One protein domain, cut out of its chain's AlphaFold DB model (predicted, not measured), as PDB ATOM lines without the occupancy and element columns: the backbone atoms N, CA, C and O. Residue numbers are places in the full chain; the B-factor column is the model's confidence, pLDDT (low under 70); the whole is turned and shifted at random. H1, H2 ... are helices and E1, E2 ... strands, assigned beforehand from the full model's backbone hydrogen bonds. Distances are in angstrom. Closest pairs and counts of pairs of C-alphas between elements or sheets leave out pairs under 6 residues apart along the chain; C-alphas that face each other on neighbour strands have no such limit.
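Overview. This is residues 4 to 76 of the 351 residues of an uncharacterized protein of Sulfolobus sp. S-194 (UniProt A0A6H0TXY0). Picture a small three-stranded sheet, E4, E3, E5, with the short helix H3 packed near its E4 edge and H1 packed on H3 farther from the sheet. A second small sheet, the pair E1 and E2, meets the first where E2 comes up to E4, and H2 sits near H1 and H3. The 73 printed residues hold, in chain order, H1 E1 H2 H3 E2 E3 E4 E5; under half of the residues are in named elements, and the class is mixed, helices and strands. The larger sheet runs E4, E3, E5 and is mixed; E1 and E2 are parallel. The whole is compact, with a radius of gyration of the C-alphas of 11.7 A, yet only just elongated, spanning 37 by 24 by 19 A.

Arrangement. Begin at inner strand E3, residues 51 to 54. It forms an antiparallel hairpin with edge strand E4, residues 60 to 63, where N 63 and O 51 are 2.8 A apart, within hydrogen-bond range. Edge strand E5, residues 72 to 75, is parallel to E3; look for N 52 and O 72, 2.8 A. H3, residues 33 to 39, is on this sheet at a height over the sheet of 7.0 A, but only just over none of its strands, with 2 C-alphas falling on E4; its closest C-alphas to E4 are those of Pro 34 and Ile 61, 5.7 A. H1, residues 4 to 9, touches H3 at a steep tilt of 44 degrees, the same way, closest at the C-alphas of Ile 6 and Leu 36, 6.5 A. H2, residues 25 to 29, is close to H1 but not clearly touching: the closest C-alphas, of Ile 6 and Ile 27, are 7.3 A apart. E2, residues 44 to 46, comes nearest E4 at the C-alphas of Ile 45 and Thr 63, 4.9 A. Its parallel neighbour is E1, residues 20 to 22, with N 46 and O 21 at 2.8 A. E1, H2 H3, E2 form a strand-helix-strand unit, two parallel neighbour strands joined through helices, with a right-handed crossover. Every O i to N i+4 pair is within hydrogen-bond range in H3, against 1 of 2 in H1 and 0 of 1 in H2, where 2 of 2 O i to N i+3 pairs are within range.

Along the chain. Find C-alpha 4 at (60.665, -37.448, -87.361), where H1 begins. H3 runs 10.0 A from C-alpha 33 at (56.936, -37.635, -76.331). E3, E4 and E5 measure 9.8 A, 10.1 A and 10.3 A, and E5 ends at C-alpha 75, (48.547, -35.486, -70.376).

Size, cuts and confidence. The C-alphas of Phe 13 and Asp 69 are the two farthest apart, 36.9 A. The printed part has no cut and no long link. Its mean pLDDT is 90.4, and residue 69 is the one under 70.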
ATOM      1  N   ASP A   4      59.774 -36.398 -86.841       82.19
ATOM      2  CA  ASP A   4      60.665 -37.448 -87.361       82.19
ATOM      3  C   ASP A   4      61.994 -37.539 -86.600       82.19
ATOM      4  O   ASP A   4      62.570 -38.625 -86.512       82.19
ATOM      5  N   ASP A   5      62.469 -36.420 -86.046       80.38
ATOM      6  CA  ASP A   5      63.676 -36.398 -85.221       80.38
ATOM      7  C   ASP A   5      63.409 -37.173 -83.923       80.38
ATOM      8  O   ASP A   5      64.148 -38.095 -83.591       80.38
ATOM      9  N   ILE A   6      62.302 -36.860 -83.233       84.19
ATOM     10  CA  ILE A   6      61.915 -37.476 -81.950       84.19
ATOM     11  C   ILE A   6      61.704 -38.986 -82.066       84.19
ATOM     12  O   ILE A   6      62.146 -39.729 -81.192       84.19
ATOM     13  N   ILE A   7      61.068 -39.462 -83.141       82.00
ATOM     14  CA  ILE A   7      60.828 -40.904 -83.342       82.00
ATOM     15  C   ILE A   7      62.150 -41.678 -83.446       82.00
ATOM     16  O   ILE A   7      62.222 -42.834 -83.025       82.00
ATOM     17  N   LYS A   8      63.201 -41.048 -83.984       84.19
ATOM     18  CA  LYS A   8      64.522 -41.665 -84.156       84.19
ATOM     19  C   LYS A   8      65.413 -41.565 -82.924       84.19
ATOM     20  O   LYS A   8      66.296 -42.404 -82.795       84.19
ATOM     21  N   VAL A   9      65.164 -40.619 -82.009       82.06
ATOM     22  CA  VAL A   9      66.020 -40.358 -80.831       82.06
ATOM     23  C   VAL A   9      66.391 -41.636 -80.089       82.06
ATOM     24  O   VAL A   9      67.564 -41.853 -79.808       82.06
ATOM     25  N   ALA A  10      65.420 -42.502 -79.791       77.56
ATOM     26  CA  ALA A  10      65.726 -43.722 -79.052       77.56
ATOM     27  C   ALA A  10      66.591 -44.702 -79.874       77.56
ATOM     28  O   ALA A  10      67.431 -45.405 -79.313       77.56
ATOM     29  N   SER A  11      66.419 -44.744 -81.193       80.69
ATOM     30  CA  SER A  11      67.169 -45.631 -82.088       80.69
ATOM     31  C   SER A  11      68.582 -45.123 -82.410       80.69
ATOM     32  O   SER A  11      69.441 -45.931 -82.766       80.69
ATOM     33  N   ASP A  12      68.856 -43.827 -82.239       85.00
ATOM     34  CA  ASP A  12      70.175 -43.211 -82.435       85.00
ATOM     35  C   ASP A  12      71.019 -43.298 -81.152       85.00
ATOM     36  O   ASP A  12      71.316 -42.307 -80.488       85.00
ATOM     37  N   PHE A  13      71.390 -44.523 -80.778       88.62
ATOM     38  CA  PHE A  13      72.151 -44.794 -79.560       88.62
ATOM     39  C   PHE A  13      73.680 -44.826 -79.804       88.62
ATOM     40  O   PHE A  13      74.129 -45.514 -80.730       88.62
ATOM     41  N   PRO A  14      74.514 -44.194 -78.947       91.31
ATOM     42  CA  PRO A  14      74.147 -43.410 -77.764       91.31
ATOM     43  C   PRO A  14      73.534 -42.052 -78.120       91.31
ATOM     44  O   PRO A  14      73.983 -41.375 -79.045       91.31
ATOM     45  N   VAL A  15      72.540 -41.643 -77.332       91.38
ATOM     46  CA  VAL A  15      71.784 -40.409 -77.549       91.38
ATOM     47  C   VAL A  15      72.649 -39.200 -77.195       91.38
ATOM     48  O   VAL A  15      73.205 -39.112 -76.097       91.38
ATOM     49  N   GLN A  16      72.759 -38.239 -78.112       88.75
ATOM     50  CA  GLN A  16      73.509 -37.008 -77.866       88.75
ATOM     51  C   GLN A  16      72.746 -36.083 -76.909       88.75
ATOM     52  O   GLN A  16      71.557 -35.827 -77.101       88.75
ATOM     53  N   LYS A  17      73.440 -35.548 -75.893       88.06
ATOM     54  CA  LYS A  17      72.862 -34.545 -74.984       88.06
ATOM     55  C   LYS A  17      72.577 -33.255 -75.751       88.06
ATOM     56  O   LYS A  17      73.451 -32.762 -76.467       88.06
ATOM     57  N   VAL A  18      71.402 -32.668 -75.545       88.56
ATOM     58  CA  VAL A  18      71.033 -31.392 -76.176       88.56
ATOM     59  C   VAL A  18      70.663 -30.384 -75.104       88.56
ATOM     60  O   VAL A  18      69.607 -30.504 -74.508       88.56
ATOM     61  N   ARG A  19      71.496 -29.360 -74.877       88.75
ATOM     62  CA  ARG A  19      71.259 -28.376 -73.801       88.75
ATOM     63  C   ARG A  19      69.896 -27.696 -73.900       88.75
ATOM     64  O   ARG A  19      69.180 -27.612 -72.912       88.75
ATOM     65  N   LYS A  20      69.544 -27.218 -75.092       91.88
ATOM     66  CA  LYS A  20      68.308 -26.478 -75.329       91.88
ATOM     67  C   LYS A  20      67.592 -27.021 -76.549       91.88
ATOM     68  O   LYS A  20      68.196 -27.129 -77.617       91.88
ATOM     69  N   ILE A  21      66.310 -27.326 -76.397       92.62
ATOM     70  CA  ILE A  21      65.464 -27.811 -77.487       92.62
ATOM     71  C   ILE A  21      64.238 -26.922 -77.650       92.62
ATOM     72  O   ILE A  21      63.635 -26.496 -76.675       92.62
ATOM     73  N   SER A  22      63.854 -26.672 -78.899       92.25
ATOM     74  CA  SER A  22      62.583 -26.031 -79.242       92.25
ATOM     75  C   SER A  22      61.684 -27.053 -79.931       92.25
ATOM     76  O   SER A  22      62.124 -27.730 -80.872       92.25
ATOM     77  N   ILE A  23      60.458 -27.205 -79.433       90.94
ATOM     78  CA  ILE A  23      59.529 -28.283 -79.792       90.94
ATOM     79  C   ILE A  23      58.328 -27.716 -80.553       90.94
ATOM     80  O   ILE A  23      57.727 -26.722 -80.142       90.94
ATOM     81  N   SER A  24      57.963 -28.361 -81.660       90.12
ATOM     82  CA  SER A  24      56.748 -28.069 -82.422       90.12
ATOM     83  C   SER A  24      55.534 -28.861 -81.907       90.12
ATOM     84  O   SER A  24      55.673 -29.901 -81.272       90.12
ATOM     85  N   ASP A  25      54.323 -28.356 -82.167       89.25
ATOM     86  CA  ASP A  25      53.071 -28.928 -81.640       89.25
ATOM     87  C   ASP A  25      52.824 -30.386 -82.056       89.25
ATOM     88  O   ASP A  25      52.243 -31.158 -81.295       89.25
ATOM     89  N   ASP A  26      53.277 -30.763 -83.250       89.62
ATOM     90  CA  ASP A  26      53.136 -32.101 -83.823       89.62
ATOM     91  C   ASP A  26      53.802 -33.186 -82.968       89.62
ATOM     92  O   ASP A  26      53.256 -34.284 -82.883       89.62
ATOM     93  N   ILE A  27      54.907 -32.882 -82.274       91.31
ATOM     94  CA  ILE A  27      55.605 -33.829 -81.383       91.31
ATOM     95  C   ILE A  27      54.675 -34.347 -80.284       91.31
ATOM     96  O   ILE A  27      54.714 -35.532 -79.962       91.31
ATOM     97  N   PHE A  28      53.784 -33.501 -79.763       91.31
ATOM     98  CA  PHE A  28      52.813 -33.896 -78.736       91.31
ATOM     99  C   PHE A  28      51.634 -34.711 -79.278       91.31
ATOM    100  O   PHE A  28      50.696 -34.999 -78.532       91.31
ATOM    101  N   SER A  29      51.688 -35.107 -80.552       90.88
ATOM    102  CA  SER A  29      50.861 -36.189 -81.087       90.88
ATOM    103  C   SER A  29      51.413 -37.579 -80.752       90.88
ATOM    104  O   SER A  29      50.687 -38.560 -80.870       90.88
ATOM    105  N   ILE A  30      52.685 -37.676 -80.337       92.06
ATOM    106  CA  ILE A  30      53.285 -38.914 -79.828       92.06
ATOM    107  C   ILE A  30      53.000 -39.003 -78.333       92.06
ATOM    108  O   ILE A  30      53.456 -38.169 -77.551       92.06
ATOM    109  N   GLU A  31      52.323 -40.063 -77.911       93.81
ATOM    110  CA  GLU A  31      51.978 -40.291 -76.508       93.81
ATOM    111  C   GLU A  31      53.225 -40.325 -75.614       93.81
ATOM    112  O   GLU A  31      53.263 -39.691 -74.562       93.81
ATOM    113  N   GLN A  32      54.287 -40.982 -76.077       94.00
ATOM    114  CA  GLN A  32      55.565 -41.114 -75.370       94.00
ATOM    115  C   GLN A  32      56.532 -39.936 -75.572       94.00
ATOM    116  O   GLN A  32      57.705 -40.042 -75.210       94.00
ATOM    117  N   ALA A  33      56.078 -38.801 -76.119       94.88
ATOM    118  CA  ALA A  33      56.936 -37.635 -76.331       94.88
ATOM    119  C   ALA A  33      57.713 -37.203 -75.069       94.88
ATOM    120  O   ALA A  33      58.924 -37.017 -75.194       94.88
ATOM    121  N   PRO A  34      57.112 -37.107 -73.860       95.88
ATOM    122  CA  PRO A  34      57.856 -36.733 -72.652       95.88
ATOM    123  C   PRO A  34      59.047 -37.653 -72.355       95.88
ATOM    124  O   PRO A  34      60.146 -37.170 -72.075       95.88
ATOM    125  N   GLN A  35      58.861 -38.971 -72.488       95.38
ATOM    126  CA  GLN A  35      59.928 -39.954 -72.307       95.38
ATOM    127  C   GLN A  35      61.031 -39.776 -73.356       95.38
ATOM    128  O   GLN A  35      62.202 -39.677 -72.998       95.38
ATOM    129  N   LEU A  36      60.670 -39.672 -74.641       94.62
ATOM    130  CA  LEU A  36      61.634 -39.521 -75.741       94.62
ATOM    131  C   LEU A  36      62.440 -38.222 -75.642       94.62
ATOM    132  O   LEU A  36      63.647 -38.224 -75.867       94.62
ATOM    133  N   ILE A  37      61.791 -37.122 -75.259       95.25
ATOM    134  CA  ILE A  37      62.446 -35.834 -75.017       95.25
ATOM    135  C   ILE A  37      63.431 -35.946 -73.848       95.25
ATOM    136  O   ILE A  37      64.556 -35.456 -73.940       95.25
ATOM    137  N   SER A  38      63.042 -36.633 -72.773       94.62
ATOM    138  CA  SER A  38      63.891 -36.819 -71.590       94.62
ATOM    139  C   SER A  38      65.159 -37.627 -71.882       94.62
ATOM    140  O   SER A  38      66.184 -37.399 -71.239       94.62
ATOM    141  N   LEU A  39      65.153 -38.511 -72.893       93.69
ATOM    142  CA  LEU A  39      66.362 -39.232 -73.329       93.69
ATOM    143  C   LEU A  39      67.474 -38.287 -73.817       93.69
ATOM    144  O   LEU A  39      68.651 -38.620 -73.682       93.69
ATOM    145  N   LEU A  40      67.125 -37.106 -74.340       92.31
ATOM    146  CA  LEU A  40      68.084 -36.081 -74.780       92.31
ATOM    147  C   LEU A  40      68.749 -35.342 -73.607       92.31
ATOM    148  O   LEU A  40      69.707 -34.598 -73.824       92.31
ATOM    149  N   ASN A  41      68.242 -35.538 -72.384       92.06
ATOM    150  CA  ASN A  41      68.654 -34.850 -71.160       92.06
ATOM    151  C   ASN A  41      68.802 -33.318 -71.333       92.06
ATOM    152  O   ASN A  41      69.902 -32.787 -71.136       92.06
ATOM    153  N   PRO A  42      67.740 -32.610 -71.771       93.38
ATOM    154  CA  PRO A  42      67.810 -31.174 -71.998       93.38
ATOM    155  C   PRO A  42      67.812 -30.371 -70.698       93.38
ATOM    156  O   PRO A  42      67.105 -30.694 -69.748       93.38
ATOM    157  N   GLU A  43      68.572 -29.277 -70.685       91.75
ATOM    158  CA  GLU A  43      68.548 -28.281 -69.606       91.75
ATOM    159  C   GLU A  43      67.337 -27.345 -69.754       91.75
ATOM    160  O   GLU A  43      66.773 -26.884 -68.763       91.75
ATOM    161  N   GLU A  44      66.919 -27.059 -70.994       93.69
ATOM    162  CA  GLU A  44      65.780 -26.192 -71.300       93.69
ATOM    163  C   GLU A  44      64.952 -26.715 -72.484       93.69
ATOM    164  O   GLU A  44      65.482 -27.036 -73.553       93.69
ATOM    165  N   ILE A  45      63.630 -26.747 -72.303       95.31
ATOM    166  CA  ILE A  45      62.658 -27.146 -73.322       95.31
ATOM    167  C   ILE A  45      61.757 -25.950 -73.631       95.31
ATOM    168  O   ILE A  45      60.972 -25.520 -72.790       95.31
ATOM    169  N   GLU A  46      61.841 -25.411 -74.841       94.75
ATOM    170  CA  GLU A  46      60.976 -24.330 -75.305       94.75
ATOM    171  C   GLU A  46      59.754 -24.877 -76.042       94.75
ATOM    172  O   GLU A  46      59.868 -25.634 -77.011       94.75
ATOM    173  N   TRP A  47      58.577 -24.429 -75.612       93.44
ATOM    174  CA  TRP A  47      57.308 -24.666 -76.293       93.44
ATOM    175  C   TRP A  47      56.406 -23.439 -76.153       93.44
ATOM    176  O   TRP A  47      56.672 -22.533 -75.371       93.44
ATOM    177  N   LYS A  48      55.307 -23.375 -76.908       90.44
ATOM    178  CA  LYS A  48      54.423 -22.197 -76.932       90.44
ATOM    179  C   LYS A  48      53.858 -21.817 -75.551       90.44
ATOM    180  O   LYS A  48      53.564 -20.641 -75.340       90.44
ATOM    181  N   TYR A  49      53.705 -22.776 -74.637       91.50
ATOM    182  CA  TYR A  49      53.133 -22.574 -73.304       91.50
ATOM    183  C   TYR A  49      54.120 -22.970 -72.203       91.50
ATOM    184  O   TYR A  49      54.865 -23.937 -72.354       91.50
ATOM    185  N   ASN A  50      54.070 -22.260 -71.076       92.94
ATOM    186  CA  ASN A  50      54.693 -22.708 -69.833       92.94
ATOM    187  C   ASN A  50      53.878 -23.878 -69.258       92.94
ATOM    188  O   ASN A  50      52.724 -23.673 -68.875       92.94
ATOM    189  N   SER A  51      54.407 -25.105 -69.293       94.38
ATOM    190  CA  SER A  51      53.604 -26.305 -69.004       94.38
ATOM    191  C   SER A  51      54.396 -27.453 -68.392       94.38
ATOM    192  O   SER A  51      55.577 -27.614 -68.680       94.38
ATOM    193  N   ILE A  52      53.696 -28.300 -67.641       96.19
ATOM    194  CA  ILE A  52      54.122 -29.644 -67.250       96.19
ATOM    195  C   ILE A  52      53.342 -30.645 -68.103       96.19
ATOM    196  O   ILE A  52      52.110 -30.600 -68.167       96.19
ATOM    197  N   ILE A  53      54.058 -31.528 -68.792       96.62
ATOM    198  CA  ILE A  53      53.478 -32.519 -69.701       96.62
ATOM    199  C   ILE A  53      53.878 -33.906 -69.213       96.62
ATOM    200  O   ILE A  53      55.067 -34.209 -69.117       96.62
ATOM    201  N   VAL A  54      52.880 -34.738 -68.923       97.12
ATOM    202  CA  VAL A  54      53.059 -36.062 -68.324       97.12
ATOM    203  C   VAL A  54      52.779 -37.153 -69.359       97.12
ATOM    204  O   VAL A  54      51.728 -37.163 -70.005       97.12
ATOM    205  N   GLY A  55      53.739 -38.060 -69.535       95.56
ATOM    206  CA  GLY A  55      53.650 -39.227 -70.409       95.56
ATOM    207  C   GLY A  55      52.897 -40.398 -69.763       95.56
ATOM    208  O   GLY A  55      52.758 -40.460 -68.539       95.56
ATOM    209  N   PRO A  56      52.425 -41.375 -70.556       94.31
ATOM    210  CA  PRO A  56      51.687 -42.540 -70.053       94.31
ATOM    211  C   PRO A  56      52.541 -43.511 -69.212       94.31
ATOM    212  O   PRO A  56      51.994 -44.359 -68.488       94.31
ATOM    213  N   ASP A  57      53.869 -43.401 -69.310       93.88
ATOM    214  CA  ASP A  57      54.857 -44.084 -68.471       93.88
ATOM    215  C   ASP A  57      55.116 -43.363 -67.131       93.88
ATOM    216  O   ASP A  57      55.763 -43.927 -66.248       93.88
ATOM    217  N   GLY A  58      54.586 -42.146 -66.967       93.62
ATOM    218  CA  GLY A  58      54.787 -41.283 -65.804       93.62
ATOM    219  C   GLY A  58      55.973 -40.324 -65.926       93.62
ATOM    220  O   GLY A  58      56.270 -39.631 -64.958       93.62
ATOM    221  N   THR A  59      56.661 -40.267 -67.074       96.12
ATOM    222  CA  THR A  59      57.717 -39.267 -67.286       96.12
ATOM    223  C   THR A  59      57.108 -37.873 -67.418       96.12
ATOM    224  O   THR A  59      56.152 -37.678 -68.166       96.12
ATOM    225  N   GLU A  60      57.691 -36.891 -66.735       96.75
ATOM    226  CA  GLU A  60      57.261 -35.494 -66.776       96.75
ATOM    227  C   GLU A  60      58.334 -34.624 -67.431       96.75
ATOM    228  O   GLU A  60      59.523 -34.771 -67.149       96.75
ATOM    229  N   ILE A  61      57.911 -33.691 -68.285       96.38
ATOM    230  CA  ILE A  61      58.773 -32.626 -68.806       96.38
ATOM    231  C   ILE A  61      58.166 -31.260 -68.498       96.38
ATOM    232  O   ILE A  61      56.944 -31.098 -68.532       96.38
ATOM    233  N   GLN A  62      59.024 -30.270 -68.252       95.38
ATOM    234  CA  GLN A  62      58.617 -28.879 -68.075       95.38
ATOM    235  C   GLN A  62      59.062 -28.044 -69.274       95.38
ATOM    236  O   GLN A  62      60.229 -28.070 -69.664       95.38
ATOM    237  N   THR A  63      58.133 -27.289 -69.856       94.88
ATOM    238  CA  THR A  63      58.388 -26.410 -70.998       94.88
ATOM    239  C   THR A  63      58.320 -24.946 -70.595       94.88
ATOM    240  O   THR A  63      57.479 -24.562 -69.789       94.88
ATOM    241  N   ARG A  64      59.146 -24.100 -71.214       92.31
ATOM    242  CA  ARG A  64      59.096 -22.639 -71.086       92.31
ATOM    243  C   ARG A  64      58.472 -22.029 -72.331       92.31
ATOM    244  O   ARG A  64      58.892 -22.330 -73.447       92.31
ATOM    245  N   GLY A  65      57.489 -21.156 -72.132       88.00
ATOM    246  CA  GLY A  65      56.771 -20.485 -73.209       88.00
ATOM    247  C   GLY A  65      56.221 -19.135 -72.784       88.00
ATOM    248  O   GLY A  65      55.954 -18.914 -71.608       88.00
ATOM    249  N   SER A  66      56.042 -18.239 -73.753       80.94
ATOM    250  CA  SER A  66      55.658 -16.840 -73.523       80.94
ATOM    251  C   SER A  66      54.217 -16.507 -73.910       80.94
ATOM    252  O   SER A  66      53.778 -15.383 -73.690       80.94
ATOM    253  N   LYS A  67      53.445 -17.441 -74.494       78.81
ATOM    254  CA  LYS A  67      52.069 -17.117 -74.920       78.81
ATOM    255  C   LYS A  67      51.099 -16.914 -73.758       78.81
ATOM    256  O   LYS A  67      50.035 -16.340 -73.987       78.81
ATOM    257  N   ARG A  68      51.385 -17.452 -72.568       70.12
ATOM    258  CA  ARG A  68      50.502 -17.387 -71.393       70.12
ATOM    259  C   ARG A  68      51.318 -17.428 -70.102       70.12
ATOM    260  O   ARG A  68      52.207 -18.263 -69.986       70.12
ATOM    261  N   ASP A  69      50.941 -16.592 -69.135       68.38
ATOM    262  CA  ASP A  69      51.686 -16.402 -67.877       68.38
ATOM    263  C   ASP A  69      51.437 -17.494 -66.818       68.38
ATOM    264  O   ASP A  69      52.165 -17.583 -65.833       68.38
ATOM    265  N   LYS A  70      50.403 -18.330 -66.990       83.69
ATOM    266  CA  LYS A  70      50.074 -19.427 -66.061       83.69
ATOM    267  C   LYS A  70      50.732 -20.737 -66.492       83.69
ATOM    268  O   LYS A  70      50.816 -21.010 -67.686       83.69
ATOM    269  N   GLU A  71      51.137 -21.550 -65.518       88.75
ATOM    270  CA  GLU A  71      51.569 -22.933 -65.745       88.75
ATOM    271  C   GLU A  71      50.355 -23.831 -66.039       88.75
ATOM    272  O   GLU A  71      49.324 -23.741 -65.366       88.75
ATOM    273  N   TYR A  72      50.471 -24.683 -67.058       89.06
ATOM    274  CA  TYR A  72      49.434 -25.631 -67.472       89.06
ATOM    275  C   TYR A  72      49.890 -27.075 -67.295       89.06
ATOM    276  O   TYR A  72      51.059 -27.388 -67.478       89.06
ATOM    277  N   TYR A  73      48.941 -27.965 -67.016       94.25
ATOM    278  CA  TYR A  73      49.186 -29.399 -66.900       94.25
ATOM    279  C   TYR A  73      48.535 -30.116 -68.080       94.25
ATOM    280  O   TYR A  73      47.344 -29.929 -68.341       94.25
ATOM    281  N   TYR A  74      49.314 -30.930 -68.788       94.94
ATOM    282  CA  TYR A  74      48.855 -31.734 -69.916       94.94
ATOM    283  C   TYR A  74      49.176 -33.210 -69.697       94.94
ATOM    284  O   TYR A  74      50.241 -33.562 -69.193       94.94
ATOM    285  N   LEU A  75      48.270 -34.072 -70.152       94.38
ATOM    286  CA  LEU A  75      48.547 -35.486 -70.376       94.38
ATOM    287  C   LEU A  75      48.863 -35.684 -71.857       94.38
ATOM    288  O   LEU A  75      48.173 -35.133 -72.714       94.38
ATOM    289  N   SER A  76      49.912 -36.445 -72.145       93.88
ATOM    290  CA  SER A  76      50.281 -36.819 -73.509       93.88
ATOM    291  C   SER A  76      49.436 -38.018 -73.988       93.88
ATOM    292  O   SER A  76      49.210 -38.937 -73.197       93.88
TER     293      SER A  76